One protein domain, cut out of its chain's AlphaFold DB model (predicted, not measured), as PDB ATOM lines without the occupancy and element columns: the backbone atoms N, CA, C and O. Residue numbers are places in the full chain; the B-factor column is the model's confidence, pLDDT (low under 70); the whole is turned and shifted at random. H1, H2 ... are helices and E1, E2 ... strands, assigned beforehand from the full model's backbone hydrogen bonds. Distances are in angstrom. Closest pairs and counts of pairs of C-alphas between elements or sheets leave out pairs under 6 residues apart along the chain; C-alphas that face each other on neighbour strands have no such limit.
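AT A GLANCE: This is residues 247 to 357 of the 589 residues of an uncharacterized protein of Coniophora puteana (strain RWD-64-598) (UniProt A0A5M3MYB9). Three crossed helices make the core, with H2 about perpendicular to both H3 and H5; a small three-stranded sheet of E3, E5 and E4 closes one end, and the two-stranded hairpin of E1 and E2 stands at the other. The first part of H1, residues 247 to 254, packs on that hairpin, the last part of H1 reaches the core, and the link of residues 262 to 272 loops back from H1 to E1. The printed part has 111 residues, with five named helices and five named strands in the order H1 E1 E2 H2 E3 H3 H4 H5 E4 E5. Both sheets are antiparallel, the larger in the order E3 - E5 - E4, and the class is mixed, helices and strands. The whole is compact, with a radius of gyration of the C-alphas of 13.8 A, and spans 42 by 33 by 23 A.

HOW THE PARTS SIT: H1, residues 247 to 261, comes closest to E2, residues 281 to 286, at the C-alphas of Ile 249 and Gly 284, 5.0 A apart. Its closest C-alphas to E1, residues 273 to 278, are those of Glu 250 and Ala 273, 5.5 A apart. E1 and E2 form an antiparallel hairpin, with N 276 and O 283 within hydrogen-bond range at 2.9 A. H2, residues 293 to 304, and H1 only just touch, with 3 pairs of C-alphas within 8 A, the closest Leu 261 and Leu 300 at 6.7 A; their tilt is shallow, 29 degrees, and they run the same way. H3, residues 312 to 322, touches H2 with a closest C-alpha pair of Ala 298 and Ile 315, 6.4 A apart, at 86 degrees, about perpendicular. H1 and H3 only just touch, also with 3 pairs, at a steep tilt of 58 degrees, opposite ways; their closest C-alphas are those of Ala 260 and Ile 322, 6.2 A apart. H3 touches H4, residues 324 to 327, only at the corner by their link, and only just, with 3 pairs; the closest C-alphas are those of Val 320 and Tyr 326, 5.8 A apart. H5, residues 332 to 342, touches H2 at the closest C-alphas of Tyr 294 and Leu 336, 5.4 A apart, at 81 degrees, about perpendicular. E5, residues 353 to 356, is the inner strand between the edge strands E3, residues 309 to 311, and E4, residues 346 to 350. N 354 and O 310 are 2.8 A apart, and N 349 and O 353 are 2.8 A apart, both within hydrogen-bond range; E4 and E5 are a hairpin. H2 and this sheet make two layers, a helix on one face of a sheet, at a height over the sheet of 9.5 A. On the local plane H2 stands at 88 degrees to E5 and runs across the strands. H5 only grazes this sheet, with residues 339 to 341. In H1, H2, H3 and H5 every O i to N i+4 pair is within hydrogen-bond range, and H4 is too short for such a pair.

IN THESE COORDINATES: H1 begins at C-alpha 247, at (-44.115, -9.281, -12.716), and is 20.6 A long. E1 measures 14.5 A, E2 15.6 A, H2 17.0 A, H3 15.3 A and H5 15.0 A. H2 begins at C-alpha 293, at (-32.968, -21.878, -10.845). E4 measures 12.7 A and E5 10.7 A; E5 ends at C-alpha 356, at (-28.420, -34.904, -17.817).

THE WHOLE: The two C-alphas farthest apart, those of Gly 280 and Gly 350, are 42.5 A apart. The printed part has no cut. The link from H1 to E1, 11 residues, is long. Mean pLDDT of the printed part is 77.5; 37 residues are under 70, namely 247, 249 to 250, 258 and 260 to 292.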
ATOM      1  N   LEU A 247     -43.418  -8.382 -11.798       68.62
ATOM      2  CA  LEU A 247     -44.115  -9.281 -12.716       68.62
ATOM      3  C   LEU A 247     -43.701  -9.069 -14.183       68.62
ATOM      4  O   LEU A 247     -43.404 -10.043 -14.866       68.62
ATOM      5  N   GLU A 248     -43.600  -7.825 -14.667       74.06
ATOM      6  CA  GLU A 248     -43.074  -7.542 -16.018       74.06
ATOM      7  C   GLU A 248     -41.616  -8.000 -16.163       74.06
ATOM      8  O   GLU A 248     -41.212  -8.504 -17.210       74.06
ATOM      9  N   ILE A 249     -40.832  -7.863 -15.090       69.00
ATOM     10  CA  ILE A 249     -39.450  -8.336 -14.992       69.00
ATOM     11  C   ILE A 249     -39.363  -9.869 -15.101       69.00
ATOM     12  O   ILE A 249     -38.502 -10.389 -15.816       69.00
ATOM     13  N   GLU A 250     -40.246 -10.593 -14.413       67.75
ATOM     14  CA  GLU A 250     -40.336 -12.058 -14.462       67.75
ATOM     15  C   GLU A 250     -40.804 -12.553 -15.836       67.75
ATOM     16  O   GLU A 250     -40.223 -13.494 -16.382       67.75
ATOM     17  N   GLU A 251     -41.796 -11.892 -16.436       72.94
ATOM     18  CA  GLU A 251     -42.324 -12.265 -17.752       72.94
ATOM     19  C   GLU A 251     -41.364 -11.912 -18.900       72.94
ATOM     20  O   GLU A 251     -41.210 -12.718 -19.821       72.94
ATOM     21  N   GLU A 252     -40.634 -10.788 -18.840       74.19
ATOM     22  CA  GLU A 252     -39.551 -10.510 -19.794       74.19
ATOM     23  C   GLU A 252     -38.421 -11.546 -19.665       74.19
ATOM     24  O   GLU A 252     -37.909 -12.030 -20.685       74.19
ATOM     25  N   PHE A 253     -38.046 -11.917 -18.434       70.50
ATOM     26  CA  PHE A 253     -37.040 -12.950 -18.198       70.50
ATOM     27  C   PHE A 253     -37.486 -14.306 -18.763       70.50
ATOM     28  O   PHE A 253     -36.749 -14.903 -19.554       70.50
ATOM     29  N   GLU A 254     -38.703 -14.762 -18.446       70.88
ATOM     30  CA  GLU A 254     -39.273 -16.006 -18.977       70.88
ATOM     31  C   GLU A 254     -39.357 -15.992 -20.514       70.88
ATOM     32  O   GLU A 254     -38.939 -16.956 -21.166       70.88
ATOM     33  N   ALA A 255     -39.861 -14.912 -21.117       73.31
ATOM     34  CA  ALA A 255     -40.050 -14.815 -22.563       73.31
ATOM     35  C   ALA A 255     -38.718 -14.892 -23.325       73.31
ATOM     36  O   ALA A 255     -38.559 -15.723 -24.228       73.31
ATOM     37  N   ARG A 256     -37.731 -14.080 -22.924       73.69
ATOM     38  CA  ARG A 256     -36.377 -14.079 -23.503       73.69
ATOM     39  C   ARG A 256     -35.666 -15.411 -23.280       73.69
ATOM     40  O   ARG A 256     -35.068 -15.932 -24.221       73.69
ATOM     41  N   MET A 257     -35.765 -15.996 -22.082       70.94
ATOM     42  CA  MET A 257     -35.247 -17.338 -21.788       70.94
ATOM     43  C   MET A 257     -35.821 -18.364 -22.762       70.94
ATOM     44  O   MET A 257     -35.068 -19.061 -23.436       70.94
ATOM     45  N   ARG A 258     -37.148 -18.435 -22.900       69.50
ATOM     46  CA  ARG A 258     -37.821 -19.408 -23.772       69.50
ATOM     47  C   ARG A 258     -37.480 -19.217 -25.243       69.50
ATOM     48  O   ARG A 258     -37.192 -20.204 -25.918       69.50
ATOM     49  N   GLN A 259     -37.429 -17.972 -25.715       75.06
ATOM     50  CA  GLN A 259     -36.994 -17.629 -27.069       75.06
ATOM     51  C   GLN A 259     -35.543 -18.075 -27.317       75.06
ATOM     52  O   GLN A 259     -35.274 -18.843 -28.243       75.06
ATOM     53  N   ALA A 260     -34.609 -17.658 -26.458       68.69
ATOM     54  CA  ALA A 260     -33.189 -17.971 -26.595       68.69
ATOM     55  C   ALA A 260     -32.878 -19.462 -26.365       68.69
ATOM     56  O   ALA A 260     -31.885 -19.980 -26.887       68.69
ATOM     57  N   LEU A 261     -33.744 -20.192 -25.656       64.56
ATOM     58  CA  LEU A 261     -33.626 -21.627 -25.386       64.56
ATOM     59  C   LEU A 261     -34.464 -22.517 -26.328       64.56
ATOM     60  O   LEU A 261     -34.285 -23.732 -26.308       64.56
ATOM     61  N   LEU A 262     -35.273 -21.935 -27.226       68.62
ATOM     62  CA  LEU A 262     -36.203 -22.635 -28.136       68.62
ATOM     63  C   LEU A 262     -37.196 -23.563 -27.405       68.62
ATOM     64  O   LEU A 262     -37.537 -24.645 -27.885       68.62
ATOM     65  N   ILE A 263     -37.652 -23.136 -26.227       64.00
ATOM     66  CA  ILE A 263     -38.611 -23.874 -25.400       64.00
ATOM     67  C   ILE A 263     -40.028 -23.558 -25.911       64.00
ATOM     68  O   ILE A 263     -40.366 -22.378 -26.028       64.00
ATOM     69  N   PRO A 264     -40.881 -24.559 -26.203       53.94
ATOM     70  CA  PRO A 264     -42.273 -24.300 -26.557       53.94
ATOM     71  C   PRO A 264     -43.010 -23.652 -25.377       53.94
ATOM     72  O   PRO A 264     -42.864 -24.080 -24.235       53.94
ATOM     73  N   SER A 265     -43.850 -22.653 -25.651       57.34
ATOM     74  CA  SER A 265     -44.538 -21.819 -24.647       57.34
ATOM     75  C   SER A 265     -45.632 -22.532 -23.827       57.34
ATOM     76  O   SER A 265     -46.428 -21.887 -23.145       57.34
ATOM     77  N   THR A 266     -45.711 -23.861 -23.886       49.16
ATOM     78  CA  THR A 266     -46.799 -24.672 -23.329       49.16
ATOM     79  C   THR A 266     -46.636 -24.918 -21.825       49.16
ATOM     80  O   THR A 266     -46.123 -25.957 -21.414       49.16
ATOM     81  N   GLY A 267     -47.103 -23.958 -21.023       51.78
ATOM     82  CA  GLY A 267     -47.061 -23.939 -19.552       51.78
ATOM     83  C   GLY A 267     -46.369 -22.671 -19.040       51.78
ATOM     84  O   GLY A 267     -45.626 -22.060 -19.802       51.78
ATOM     85  N   ARG A 268     -46.570 -22.273 -17.780       54.47
ATOM     86  CA  ARG A 268     -45.740 -21.250 -17.107       54.47
ATOM     87  C   ARG A 268     -44.588 -21.955 -16.384       54.47
ATOM     88  O   ARG A 268     -44.765 -23.090 -15.940       54.47
ATOM     89  N   THR A 269     -43.420 -21.332 -16.307       55.81
ATOM     90  CA  THR A 269     -42.326 -21.759 -15.424       55.81
ATOM     91  C   THR A 269     -42.080 -20.625 -14.450       55.81
ATOM     92  O   THR A 269     -41.691 -19.540 -14.868       55.81
ATOM     93  N   ASP A 270     -42.328 -20.863 -13.167       55.47
ATOM     94  CA  ASP A 270     -42.217 -19.821 -12.151       55.47
ATOM     95  C   ASP A 270     -40.730 -19.497 -11.908       55.47
ATOM     96  O   ASP A 270     -40.014 -20.206 -11.199       55.47
ATOM     97  N   PHE A 271     -40.250 -18.445 -12.575       61.38
ATOM     98  CA  PHE A 271     -38.902 -17.903 -12.423       61.38
ATOM     99  C   PHE A 271     -38.931 -16.761 -11.410       61.38
ATOM    100  O   PHE A 271     -39.283 -15.640 -11.754       61.38
ATOM    101  N   ASP A 272     -38.527 -17.036 -10.171       57.69
ATOM    102  CA  ASP A 272     -38.414 -16.012  -9.128       57.69
ATOM    103  C   ASP A 272     -37.310 -15.007  -9.510       57.69
ATOM    104  O   ASP A 272     -36.126 -15.363  -9.530       57.69
ATOM    105  N   ALA A 273     -37.676 -13.768  -9.861       60.31
ATOM    106  CA  ALA A 273     -36.728 -12.744 -10.307       60.31
ATOM    107  C   ALA A 273     -36.631 -11.546  -9.357       60.31
ATOM    108  O   ALA A 273     -37.575 -11.166  -8.667       60.31
ATOM    109  N   VAL A 274     -35.446 -10.940  -9.342       54.66
ATOM    110  CA  VAL A 274     -35.100  -9.737  -8.585       54.66
ATOM    111  C   VAL A 274     -34.653  -8.659  -9.580       54.66
ATOM    112  O   VAL A 274     -33.904  -8.961 -10.513       54.66
ATOM    113  N   PRO A 275     -35.077  -7.395  -9.422       53.59
ATOM    114  CA  PRO A 275     -34.533  -6.296 -10.212       53.59
ATOM    115  C   PRO A 275     -33.040  -6.078  -9.906       53.59
ATOM    116  O   PRO A 275     -32.686  -5.651  -8.809       53.59
ATOM    117  N   LEU A 276     -32.156  -6.299 -10.886       62.00
ATOM    118  CA  LEU A 276     -30.768  -5.833 -10.826       62.00
ATOM    119  C   LEU A 276     -30.654  -4.471 -11.519       62.00
ATOM    120  O   LEU A 276     -30.990  -4.320 -12.695       62.00
ATOM    121  N   ARG A 277     -30.121  -3.473 -10.811       58.03
ATOM    122  CA  ARG A 277     -29.851  -2.144 -11.374       58.03
ATOM    123  C   ARG A 277     -28.469  -2.108 -12.034       58.03
ATOM    124  O   ARG A 277     -27.488  -1.692 -11.429       58.03
ATOM    125  N   THR A 278     -28.415  -2.556 -13.286       65.50
ATOM    126  CA  THR A 278     -27.243  -2.419 -14.174       65.50
ATOM    127  C   THR A 278     -27.011  -0.950 -14.571       65.50
ATOM    128  O   THR A 278     -27.820  -0.076 -14.240       65.50
ATOM    129  N   ARG A 279     -25.930  -0.656 -15.315       59.25
ATOM    130  CA  ARG A 279     -25.544   0.696 -15.791       59.25
ATOM    131  C   ARG A 279     -26.680   1.453 -16.512       59.25
ATOM    132  O   ARG A 279     -26.808   1.397 -17.733       59.25
ATOM    133  N   GLY A 280     -27.492   2.186 -15.752       61.75
ATOM    134  CA  GLY A 280     -28.626   2.969 -16.254       61.75
ATOM    135  C   GLY A 280     -29.884   2.165 -16.619       61.75
ATOM    136  O   GLY A 280     -30.810   2.750 -17.173       61.75
ATOM    137  N   LYS A 281     -29.953   0.854 -16.330       65.81
ATOM    138  CA  LYS A 281     -31.139   0.023 -16.620       65.81
ATOM    139  C   LYS A 281     -31.474  -0.942 -15.487       65.81
ATOM    140  O   LYS A 281     -30.624  -1.711 -15.039       65.81
ATOM    141  N   LEU A 282     -32.744  -0.938 -15.087       57.91
ATOM    142  CA  LEU A 282     -33.330  -2.014 -14.296       57.91
ATOM    143  C   LEU A 282     -33.482  -3.228 -15.220       57.91
ATOM    144  O   LEU A 282     -34.075  -3.113 -16.290       57.91
ATOM    145  N   VAL A 283     -32.891  -4.358 -14.849       65.56
ATOM    146  CA  VAL A 283     -32.899  -5.592 -15.641       65.56
ATOM    147  C   VAL A 283     -33.283  -6.734 -14.718       65.56
ATOM    148  O   VAL A 283     -32.733  -6.857 -13.625       65.56
ATOM    149  N   GLY A 284     -34.200  -7.592 -15.156       63.66
ATOM    150  CA  GLY A 284     -34.504  -8.813 -14.422       63.66
ATOM    151  C   GLY A 284     -33.272  -9.679 -14.240       63.66
ATOM    152  O   GLY A 284     -32.583  -9.989 -15.205       63.66
ATOM    153  N   VAL A 285     -32.986 -10.090 -13.013       62.75
ATOM    154  CA  VAL A 285     -32.026 -11.155 -12.750       62.75
ATOM    155  C   VAL A 285     -32.705 -12.182 -11.850       62.75
ATOM    156  O   VAL A 285     -33.202 -11.828 -10.785       62.75
ATOM    157  N   PRO A 286     -32.752 -13.460 -12.252       61.38
ATOM    158  CA  PRO A 286     -33.364 -14.510 -11.446       61.38
ATOM    159  C   PRO A 286     -32.662 -14.608 -10.085       61.38
ATOM    160  O   PRO A 286     -31.430 -14.551 -10.007       61.38
ATOM    161  N   ARG A 287     -33.448 -14.732  -9.010       62.75
ATOM    162  CA  ARG A 287     -32.997 -14.592  -7.620       62.75
ATOM    163  C   ARG A 287     -31.838 -15.544  -7.340       62.75
ATOM    164  O   ARG A 287     -32.025 -16.763  -7.307       62.75
ATOM    165  N   ALA A 288     -30.642 -14.998  -7.128       54.44
ATOM    166  CA  ALA A 288     -29.451 -15.781  -6.817       54.44
ATOM    167  C   ALA A 288     -29.631 -16.465  -5.449       54.44
ATOM    168  O   ALA A 288     -29.519 -15.826  -4.412       54.44
ATOM    169  N   GLY A 289     -29.964 -17.760  -5.469       52.59
ATOM    170  CA  GLY A 289     -30.343 -18.532  -4.279       52.59
ATOM    171  C   GLY A 289     -31.706 -19.228  -4.382       52.59
ATOM    172  O   GLY A 289     -31.963 -20.148  -3.612       52.59
ATOM    173  N   SER A 290     -32.552 -18.874  -5.361       61.06
ATOM    174  CA  SER A 290     -33.802 -19.602  -5.627       61.06
ATOM    175  C   SER A 290     -33.516 -21.078  -5.956       61.06
ATOM    176  O   SER A 290     -32.743 -21.421  -6.862       61.06
ATOM    177  N   LYS A 291     -34.102 -21.971  -5.150       58.91
ATOM    178  CA  LYS A 291     -33.727 -23.389  -5.046       58.91
ATOM    179  C   LYS A 291     -34.155 -24.168  -6.293       58.91
ATOM    180  O   LYS A 291     -35.271 -24.665  -6.378       58.91
ATOM    181  N   GLY A 292     -33.243 -24.257  -7.262       69.31
ATOM    182  CA  GLY A 292     -33.446 -24.947  -8.539       69.31
ATOM    183  C   GLY A 292     -33.270 -24.068  -9.782       69.31
ATOM    184  O   GLY A 292     -33.239 -24.607 -10.885       69.31
ATOM    185  N   HIS A 293     -33.086 -22.746  -9.660       78.25
ATOM    186  CA  HIS A 293     -32.968 -21.878 -10.845       78.25
ATOM    187  C   HIS A 293     -31.723 -22.172 -11.700       78.25
ATOM    188  O   HIS A 293     -31.828 -22.384 -12.908       78.25
ATOM    189  N   TYR A 294     -30.538 -22.256 -11.085       84.19
ATOM    190  CA  TYR A 294     -29.303 -22.610 -11.803       84.19
ATOM    191  C   TYR A 294     -29.354 -24.026 -12.397       84.19
ATOM    192  O   TYR A 294     -28.816 -24.268 -13.477       84.19
ATOM    193  N   GLU A 295     -30.057 -24.943 -11.730       85.38
ATOM    194  CA  GLU A 295     -30.357 -26.276 -12.250       85.38
ATOM    195  C   GLU A 295     -31.288 -26.209 -13.472       85.38
ATOM    196  O   GLU A 295     -31.033 -26.873 -14.474       85.38
ATOM    197  N   MET A 296     -32.338 -25.389 -13.438       82.88
ATOM    198  CA  MET A 296     -33.235 -25.180 -14.572       82.88
ATOM    199  C   MET A 296     -32.494 -24.551 -15.759       82.88
ATOM    200  O   MET A 296     -32.585 -25.079 -16.867       82.88
ATOM    201  N   LEU A 297     -31.686 -23.506 -15.538       85.38
ATOM    202  CA  LEU A 297     -30.804 -22.927 -16.560       85.38
ATOM    203  C   LEU A 297     -29.903 -23.988 -17.201       85.38
ATOM    204  O   LEU A 297     -29.929 -24.163 -18.421       85.38
ATOM    205  N   ALA A 298     -29.140 -24.721 -16.387       89.12
ATOM    206  CA  ALA A 298     -28.239 -25.757 -16.875       89.12
ATOM    207  C   ALA A 298     -29.000 -26.861 -17.625       89.12
ATOM    208  O   ALA A 298     -28.602 -27.221 -18.731       89.12
ATOM    209  N   LYS A 299     -30.138 -27.342 -17.103       86.88
ATOM    210  CA  LYS A 299     -31.008 -28.314 -17.786       86.88
ATOM    211  C   LYS A 299     -31.434 -27.809 -19.162       86.88
ATOM    212  O   LYS A 299     -31.220 -28.511 -20.150       86.88
ATOM    213  N   LEU A 300     -31.992 -26.606 -19.257       83.38
ATOM    214  CA  LEU A 300     -32.508 -26.057 -20.514       83.38
ATOM    215  C   LEU A 300     -31.393 -25.789 -21.539       83.38
ATOM    216  O   LEU A 300     -31.557 -26.092 -22.721       83.38
ATOM    217  N   ILE A 301     -30.230 -25.309 -21.090       88.38
ATOM    218  CA  ILE A 301     -29.041 -25.128 -21.934       88.38
ATOM    219  C   ILE A 301     -28.525 -26.482 -22.442       88.38
ATOM    220  O   ILE A 301     -28.331 -26.655 -23.646       88.38
ATOM    221  N   MET A 302     -28.385 -27.480 -21.565       89.88
ATOM    222  CA  MET A 302     -27.960 -28.840 -21.926       89.88
ATOM    223  C   MET A 302     -28.945 -29.538 -22.875       89.88
ATOM    224  O   MET A 302     -28.521 -30.344 -23.703       89.88
ATOM    225  N   TRP A 303     -30.239 -29.203 -22.819       83.50
ATOM    226  CA  TRP A 303     -31.244 -29.663 -23.786       83.50
ATOM    227  C   TRP A 303     -31.054 -29.084 -25.199       83.50
ATOM    228  O   TRP A 303     -31.501 -29.726 -26.152       83.50
ATOM    229  N   LYS A 304     -30.375 -27.935 -25.369       81.94
ATOM    230  CA  LYS A 304     -30.052 -27.390 -26.703       81.94
ATOM    231  C   LYS A 304     -28.926 -28.141 -27.410       81.94
ATOM    232  O   LYS A 304     -28.903 -28.178 -28.639       81.94
ATOM    233  N   PHE A 305     -27.970 -28.694 -26.664       83.12
ATOM    234  CA  PHE A 305     -26.828 -29.393 -27.252       83.12
ATOM    235  C   PHE A 305     -27.288 -30.729 -27.866       83.12
ATOM    236  O   PHE A 305     -27.877 -31.541 -27.149       83.12
ATOM    237  N   PRO A 306     -26.996 -31.029 -29.151       78.88
ATOM    238  CA  PRO A 306     -27.500 -32.238 -29.817       78.88
ATOM    239  C   PRO A 306     -27.142 -33.553 -29.109       78.88
ATOM    240  O   PRO A 306     -27.937 -34.490 -29.094       78.88
ATOM    241  N   ALA A 307     -25.962 -33.608 -28.485       84.38
ATOM    242  CA  ALA A 307     -25.494 -34.756 -27.711       84.38
ATOM    243  C   ALA A 307     -26.050 -34.812 -26.271       84.38
ATOM    244  O   ALA A 307     -25.886 -35.826 -25.598       84.38
ATOM    245  N   ARG A 308     -26.694 -33.739 -25.782       86.81
ATOM    246  CA  ARG A 308     -27.042 -33.513 -24.361       86.81
ATOM    247  C   ARG A 308     -25.835 -33.626 -23.421       86.81
ATOM    248  O   ARG A 308     -25.950 -34.052 -22.270       86.81
ATOM    249  N   THR A 309     -24.671 -33.247 -23.945       91.50
ATOM    250  CA  THR A 309     -23.388 -33.202 -23.247       91.50
ATOM    251  C   THR A 309     -22.669 -31.903 -23.581       91.50
ATOM    252  O   THR A 309     -22.560 -31.568 -24.761       91.50
ATOM    253  N   CYS A 310     -22.143 -31.215 -22.575       93.38
ATOM    254  CA  CYS A 310     -21.322 -30.013 -22.736       93.38
ATOM    255  C   CYS A 310     -20.386 -29.852 -21.527       93.38
ATOM    256  O   CYS A 310     -20.534 -30.556 -20.525       93.38
ATOM    257  N   LYS A 311     -19.404 -28.958 -21.607       95.50
ATOM    258  CA  LYS A 311     -18.576 -28.552 -20.461       95.50
ATOM    259  C   LYS A 311     -19.311 -27.494 -19.636       95.50
ATOM    260  O   LYS A 311     -20.215 -26.836 -20.145       95.50
ATOM    261  N   ILE A 312     -18.889 -27.272 -18.387       94.00
ATOM    262  CA  ILE A 312     -19.464 -26.188 -17.564       94.00
ATOM    263  C   ILE A 312     -19.223 -24.816 -18.219       94.00
ATOM    264  O   ILE A 312     -20.132 -23.994 -18.256       94.00
ATOM    265  N   LYS A 313     -18.045 -24.606 -18.826       94.00
ATOM    266  CA  LYS A 313     -17.707 -23.376 -19.565       94.00
ATOM    267  C   LYS A 313     -18.705 -23.076 -20.690       94.00
ATOM    268  O   LYS A 313     -19.125 -21.936 -20.829       94.00
ATOM    269  N   ASP A 314     -19.150 -24.099 -21.419       93.19
ATOM    270  CA  ASP A 314     -20.151 -23.962 -22.481       93.19
ATOM    271  C   ASP A 314     -21.521 -23.522 -21.912       93.19
ATOM    272  O   ASP A 314     -22.264 -22.795 -22.569       93.19
ATOM    273  N   ILE A 315     -21.855 -23.937 -20.679       92.00
ATOM    274  CA  ILE A 315     -23.061 -23.492 -19.959       92.00
ATOM    275  C   ILE A 315     -22.892 -22.042 -19.489       92.00
ATOM    276  O   ILE A 315     -23.793 -21.233 -19.699       92.00
ATOM    277  N   GLU A 316     -21.746 -21.690 -18.900       92.94
ATOM    278  CA  GLU A 316     -21.438 -20.320 -18.470       92.94
ATOM    279  C   GLU A 316     -21.489 -19.323 -19.637       92.94
ATOM    280  O   GLU A 316     -22.118 -18.271 -19.527       92.94
ATOM    281  N   GLU A 317     -20.865 -19.662 -20.766       92.75
ATOM    282  CA  GLU A 317     -20.894 -18.846 -21.982       92.75
ATOM    283  C   GLU A 317     -22.322 -18.688 -22.507       92.75
ATOM    284  O   GLU A 317     -22.722 -17.575 -22.846       92.75
ATOM    285  N   LYS A 318     -23.136 -19.756 -22.486       89.50
ATOM    286  CA  LYS A 318     -24.536 -19.673 -22.918       89.50
ATOM    287  C   LYS A 318     -25.411 -18.849 -21.968       89.50
ATOM    288  O   LYS A 318     -26.253 -18.101 -22.454       89.50
ATOM    289  N   ILE A 319     -25.205 -18.923 -20.649       88.19
ATOM    290  CA  ILE A 319     -25.887 -18.050 -19.670       88.19
ATOM    291  C   ILE A 319     -25.564 -16.581 -19.963       88.19
ATOM    292  O   ILE A 319     -26.468 -15.751 -20.029       88.19
ATOM    293  N   VAL A 320     -24.289 -16.268 -20.202       88.94
ATOM    294  CA  VAL A 320     -23.817 -14.906 -20.493       88.94
ATOM    295  C   VAL A 320     -24.269 -14.396 -21.870       88.94
ATOM    296  O   VAL A 320     -24.472 -13.193 -22.030       88.94
ATOM    297  N   GLU A 321     -24.450 -15.278 -22.856       86.19
ATOM    298  CA  GLU A 321     -25.022 -14.946 -24.168       86.19
ATOM    299  C   GLU A 321     -26.529 -14.653 -24.078       86.19
ATOM    300  O   GLU A 321     -26.991 -13.652 -24.619       86.19
ATOM    301  N   ILE A 322     -27.287 -15.504 -23.375       81.19
ATOM    302  CA  ILE A 322     -28.734 -15.331 -23.163       81.19
ATOM    303  C   ILE A 322     -29.005 -14.080 -22.323       81.19
ATOM    304  O   ILE A 322     -29.963 -13.351 -22.586       81.19
ATOM    305  N   TRP A 323     -28.179 -13.839 -21.300       79.62
ATOM    306  CA  TRP A 323     -28.435 -12.817 -20.298       79.62
ATOM    307  C   TRP A 323     -27.153 -12.092 -19.841       79.62
ATOM    308  O   TRP A 323     -26.591 -12.397 -18.784       79.62
ATOM    309  N   PRO A 324     -26.686 -11.078 -20.601       82.62
ATOM    310  CA  PRO A 324     -25.409 -10.403 -20.350       82.62
ATOM    311  C   PRO A 324     -25.238  -9.770 -18.962       82.62
ATOM    312  O   PRO A 324     -24.098  -9.593 -18.536       82.62
ATOM    313  N   ALA A 325     -26.322  -9.476 -18.232       78.00
ATOM    314  CA  ALA A 325     -26.257  -8.960 -16.860       78.00
ATOM    315  C   ALA A 325     -25.575  -9.934 -15.874       78.00
ATOM    316  O   ALA A 325     -25.001  -9.493 -14.882       78.00
ATOM    317  N   TYR A 326     -25.507 -11.238 -16.183       81.75
ATOM    318  CA  TYR A 326     -24.675 -12.184 -15.426       81.75
ATOM    319  C   TYR A 326     -23.176 -11.823 -15.438       81.75
ATOM    320  O   TYR A 326     -22.435 -12.290 -14.579       81.75
ATOM    321  N   LYS A 327     -22.691 -10.973 -16.355       84.56
ATOM    322  CA  LYS A 327     -21.312 -10.452 -16.288       84.56
ATOM    323  C   LYS A 327     -21.073  -9.534 -15.085       84.56
ATOM    324  O   LYS A 327     -19.938  -9.464 -14.630       84.56
ATOM    325  N   GLU A 328     -22.107  -8.843 -14.601       79.31
ATOM    326  CA  GLU A 328     -22.015  -7.879 -13.492       79.31
ATOM    327  C   GLU A 328     -22.275  -8.533 -12.121       79.31
ATOM    328  O   GLU A 328     -21.954  -7.955 -11.087       79.31
ATOM    329  N   LEU A 329     -22.804  -9.762 -12.097       79.62
ATOM    330  CA  LEU A 329     -23.015 -10.521 -10.867       79.62
ATOM    331  C   LEU A 329     -21.704 -11.102 -10.321       79.62
ATOM    332  O   LEU A 329     -20.993 -11.844 -11.005       79.62
ATOM    333  N   ALA A 330     -21.451 -10.873  -9.033       74.75
ATOM    334  CA  ALA A 330     -20.558 -11.721  -8.254       74.75
ATOM    335  C   ALA A 330     -21.155 -13.138  -8.082       74.75
ATOM    336  O   ALA A 330     -22.341 -13.356  -8.323       74.75
ATOM    337  N   SER A 331     -20.310 -14.093  -7.677       82.81
ATOM    338  CA  SER A 331     -20.619 -15.470  -7.224       82.81
ATOM    339  C   SER A 331     -21.471 -16.414  -8.101       82.81
ATOM    340  O   SER A 331     -21.392 -17.620  -7.872       82.81
ATOM    341  N   TRP A 332     -22.193 -15.970  -9.138       86.31
ATOM    342  CA  TRP A 332     -23.135 -16.813  -9.903       86.31
ATOM    343  C   TRP A 332     -22.523 -18.092 -10.488       86.31
ATOM    344  O   TRP A 332     -23.201 -19.113 -10.577       86.31
ATOM    345  N   ARG A 333     -21.235 -18.062 -10.860       90.94
ATOM    346  CA  ARG A 333     -20.494 -19.253 -11.299       90.94
ATOM    347  C   ARG A 333     -20.374 -20.278 -10.179       90.94
ATOM    348  O   ARG A 333     -20.640 -21.449 -10.406       90.94
ATOM    349  N   SER A 334     -20.055 -19.837  -8.963       89.56
ATOM    350  CA  SER A 334     -20.037 -20.709  -7.784       89.56
ATOM    351  C   SER A 334     -21.420 -21.326  -7.543       89.56
ATOM    352  O   SER A 334     -21.533 -22.538  -7.370       89.56
ATOM    353  N   CYS A 335     -22.492 -20.530  -7.650       88.31
ATOM    354  CA  CYS A 335     -23.871 -21.022  -7.547       88.31
ATOM    355  C   CYS A 335     -24.227 -22.047  -8.644       88.31
ATOM    356  O   CYS A 335     -24.838 -23.072  -8.346       88.31
ATOM    357  N   LEU A 336     -23.815 -21.809  -9.895       90.62
ATOM    358  CA  LEU A 336     -24.001 -22.736 -11.015       90.62
ATOM    359  C   LEU A 336     -23.251 -24.054 -10.796       90.62
ATOM    360  O   LEU A 336     -23.841 -25.121 -10.952       90.62
ATOM    361  N   HIS A 337     -21.969 -23.992 -10.429       91.94
ATOM    362  CA  HIS A 337     -21.168 -25.186 -10.149       91.94
ATOM    363  C   HIS A 337     -21.781 -25.960  -8.977       91.94
ATOM    364  O   HIS A 337     -22.010 -27.158  -9.097       91.94
ATOM    365  N   THR A 338     -22.161 -25.276  -7.895       90.75
ATOM    366  CA  THR A 338     -22.838 -25.880  -6.733       90.75
ATOM    367  C   THR A 338     -24.131 -26.590  -7.141       90.75
ATOM    368  O   THR A 338     -24.342 -27.731  -6.741       90.75
ATOM    369  N   ALA A 339     -24.963 -25.986  -7.996       89.69
ATOM    370  CA  ALA A 339     -26.168 -26.629  -8.522       89.69
ATOM    371  C   ALA A 339     -25.854 -27.864  -9.391       89.69
ATOM    372  O   ALA A 339     -26.528 -28.886  -9.269       89.69
ATOM    373  N   LEU A 340     -24.809 -27.813 -10.226       91.62
ATOM    374  CA  LEU A 340     -24.360 -28.962 -11.025       91.62
ATOM    375  C   LEU A 340     -23.848 -30.122 -10.154       91.62
ATOM    376  O   LEU A 340     -24.124 -31.278 -10.469       91.62
ATOM    377  N   TYR A 341     -23.136 -29.837  -9.059       91.06
ATOM    378  CA  TYR A 341     -22.633 -30.861  -8.134       91.06
ATOM    379  C   TYR A 341     -23.705 -31.399  -7.169       91.06
ATOM    380  O   TYR A 341     -23.673 -32.585  -6.841       91.06
ATOM    381  N   ALA A 342     -24.647 -30.566  -6.716       88.25
ATOM    382  CA  ALA A 342     -25.659 -30.951  -5.729       88.25
ATOM    383  C   ALA A 342     -26.893 -31.641  -6.340       88.25
ATOM    384  O   ALA A 342     -27.474 -32.540  -5.721       88.25
ATOM    385  N   CYS A 343     -27.325 -31.241  -7.540       86.69
ATOM    386  CA  CYS A 343     -28.592 -31.708  -8.096       86.69
ATOM    387  C   CYS A 343     -28.445 -33.040  -8.852       86.69
ATOM    388  O   CYS A 343     -27.749 -33.150  -9.862       86.69
ATOM    389  N   LYS A 344     -29.190 -34.060  -8.397       87.69
ATOM    390  CA  LYS A 344     -29.176 -35.451  -8.909       87.69
ATOM    391  C   LYS A 344     -29.545 -35.586 -10.400       87.69
ATOM    392  O   LYS A 344     -29.295 -36.640 -10.999       87.69
ATOM    393  N   GLY A 345     -30.089 -34.526 -10.996       87.94
ATOM    394  CA  GLY A 345     -30.382 -34.405 -12.422       87.94
ATOM    395  C   GLY A 345     -29.158 -34.246 -13.323       87.94
ATOM    396  O   GLY A 345     -29.292 -34.418 -14.535       87.94
ATOM    397  N   PHE A 346     -27.973 -33.982 -12.769       92.75
ATOM    398  CA  PHE A 346     -26.716 -33.889 -13.514       92.75
ATOM    399  C   PHE A 346     -25.811 -35.095 -13.269       92.75
ATOM    400  O   PHE A 346     -25.894 -35.779 -12.249       92.75
ATOM    401  N   LYS A 347     -24.921 -35.368 -14.226       94.06
ATOM    402  CA  LYS A 347     -23.846 -36.348 -14.068       94.06
ATOM    403  C   LYS A 347     -22.586 -35.922 -14.840       94.06
ATOM    404  O   LYS A 347     -22.694 -35.680 -16.045       94.06
ATOM    405  N   PRO A 348     -21.391 -35.910 -14.218       94.38
ATOM    406  CA  PRO A 348     -20.133 -35.777 -14.945       94.38
ATOM    407  C   PRO A 348     -19.812 -37.059 -15.736       94.38
ATOM    408  O   PRO A 348     -20.051 -38.178 -15.273       94.38
ATOM    409  N   LEU A 349     -19.253 -36.898 -16.937       89.62
ATOM    410  CA  LEU A 349     -18.861 -37.984 -17.848       89.62
ATOM    411  C   LEU A 349     -17.337 -38.168 -17.978       89.62
ATOM    412  O   LEU A 349     -16.893 -39.009 -18.754       89.62
ATOM    413  N   GLY A 350     -16.544 -37.399 -17.229       88.06
ATOM    414  CA  GLY A 350     -15.095 -37.280 -17.424       88.06
ATOM    415  C   GLY A 350     -14.730 -36.139 -18.383       88.06
ATOM    416  O   GLY A 350     -15.603 -35.523 -18.990       88.06
ATOM    417  N   ASN A 351     -13.439 -35.812 -18.485       90.38
ATOM    418  CA  ASN A 351     -12.890 -34.765 -19.369       90.38
ATOM    419  C   ASN A 351     -13.584 -33.382 -19.255       90.38
ATOM    420  O   ASN A 351     -13.666 -32.630 -20.227       90.38
ATOM    421  N   GLY A 352     -14.122 -33.056 -18.074       90.56
ATOM    422  CA  GLY A 352     -14.892 -31.830 -17.818       90.56
ATOM    423  C   GLY A 352     -16.284 -31.778 -18.469       90.56
ATOM    424  O   GLY A 352     -16.939 -30.739 -18.394       90.56
ATOM    425  N   LEU A 353     -16.742 -32.865 -19.099       94.31
ATOM    426  CA  LEU A 353     -18.069 -32.981 -19.705       94.31
ATOM    427  C   LEU A 353     -19.126 -33.384 -18.676       94.31
ATOM    428  O   LEU A 353     -18.902 -34.235 -17.814       94.31
ATOM    429  N   TRP A 354     -20.315 -32.821 -18.845       95.62
ATOM    430  CA  TRP A 354     -21.507 -33.059 -18.042       95.62
ATOM    431  C   TRP A 354     -22.667 -33.491 -18.929       95.62
ATOM    432  O   TRP A 354     -22.764 -33.074 -20.082       95.62
ATOM    433  N   THR A 355     -23.569 -34.308 -18.391       94.50
ATOM    434  CA  THR A 355     -24.821 -34.709 -19.044       94.50
ATOM    435  C   THR A 355     -25.994 -34.679 -18.072       94.50
ATOM    436  O   THR A 355     -25.808 -34.614 -16.855       94.50
ATOM    437  N   LEU A 356     -27.210 -34.744 -18.612       90.56
ATOM    438  CA  LEU A 356     -28.420 -34.904 -17.817       90.56
ATOM    439  C   LEU A 356     -28.643 -36.376 -17.478       90.56
ATOM    440  O   LEU A 356     -28.552 -37.258 -18.333       90.56
ATOM    441  N   ASN A 357     -28.966 -36.642 -16.219       86.62
ATOM    442  CA  ASN A 357     -29.230 -37.978 -15.721       86.62
ATOM    443  C   ASN A 357     -30.470 -38.566 -16.418       86.62
ATOM    444  O   ASN A 357     -31.582 -38.048 -16.304       86.62
TER     445      ASN A 357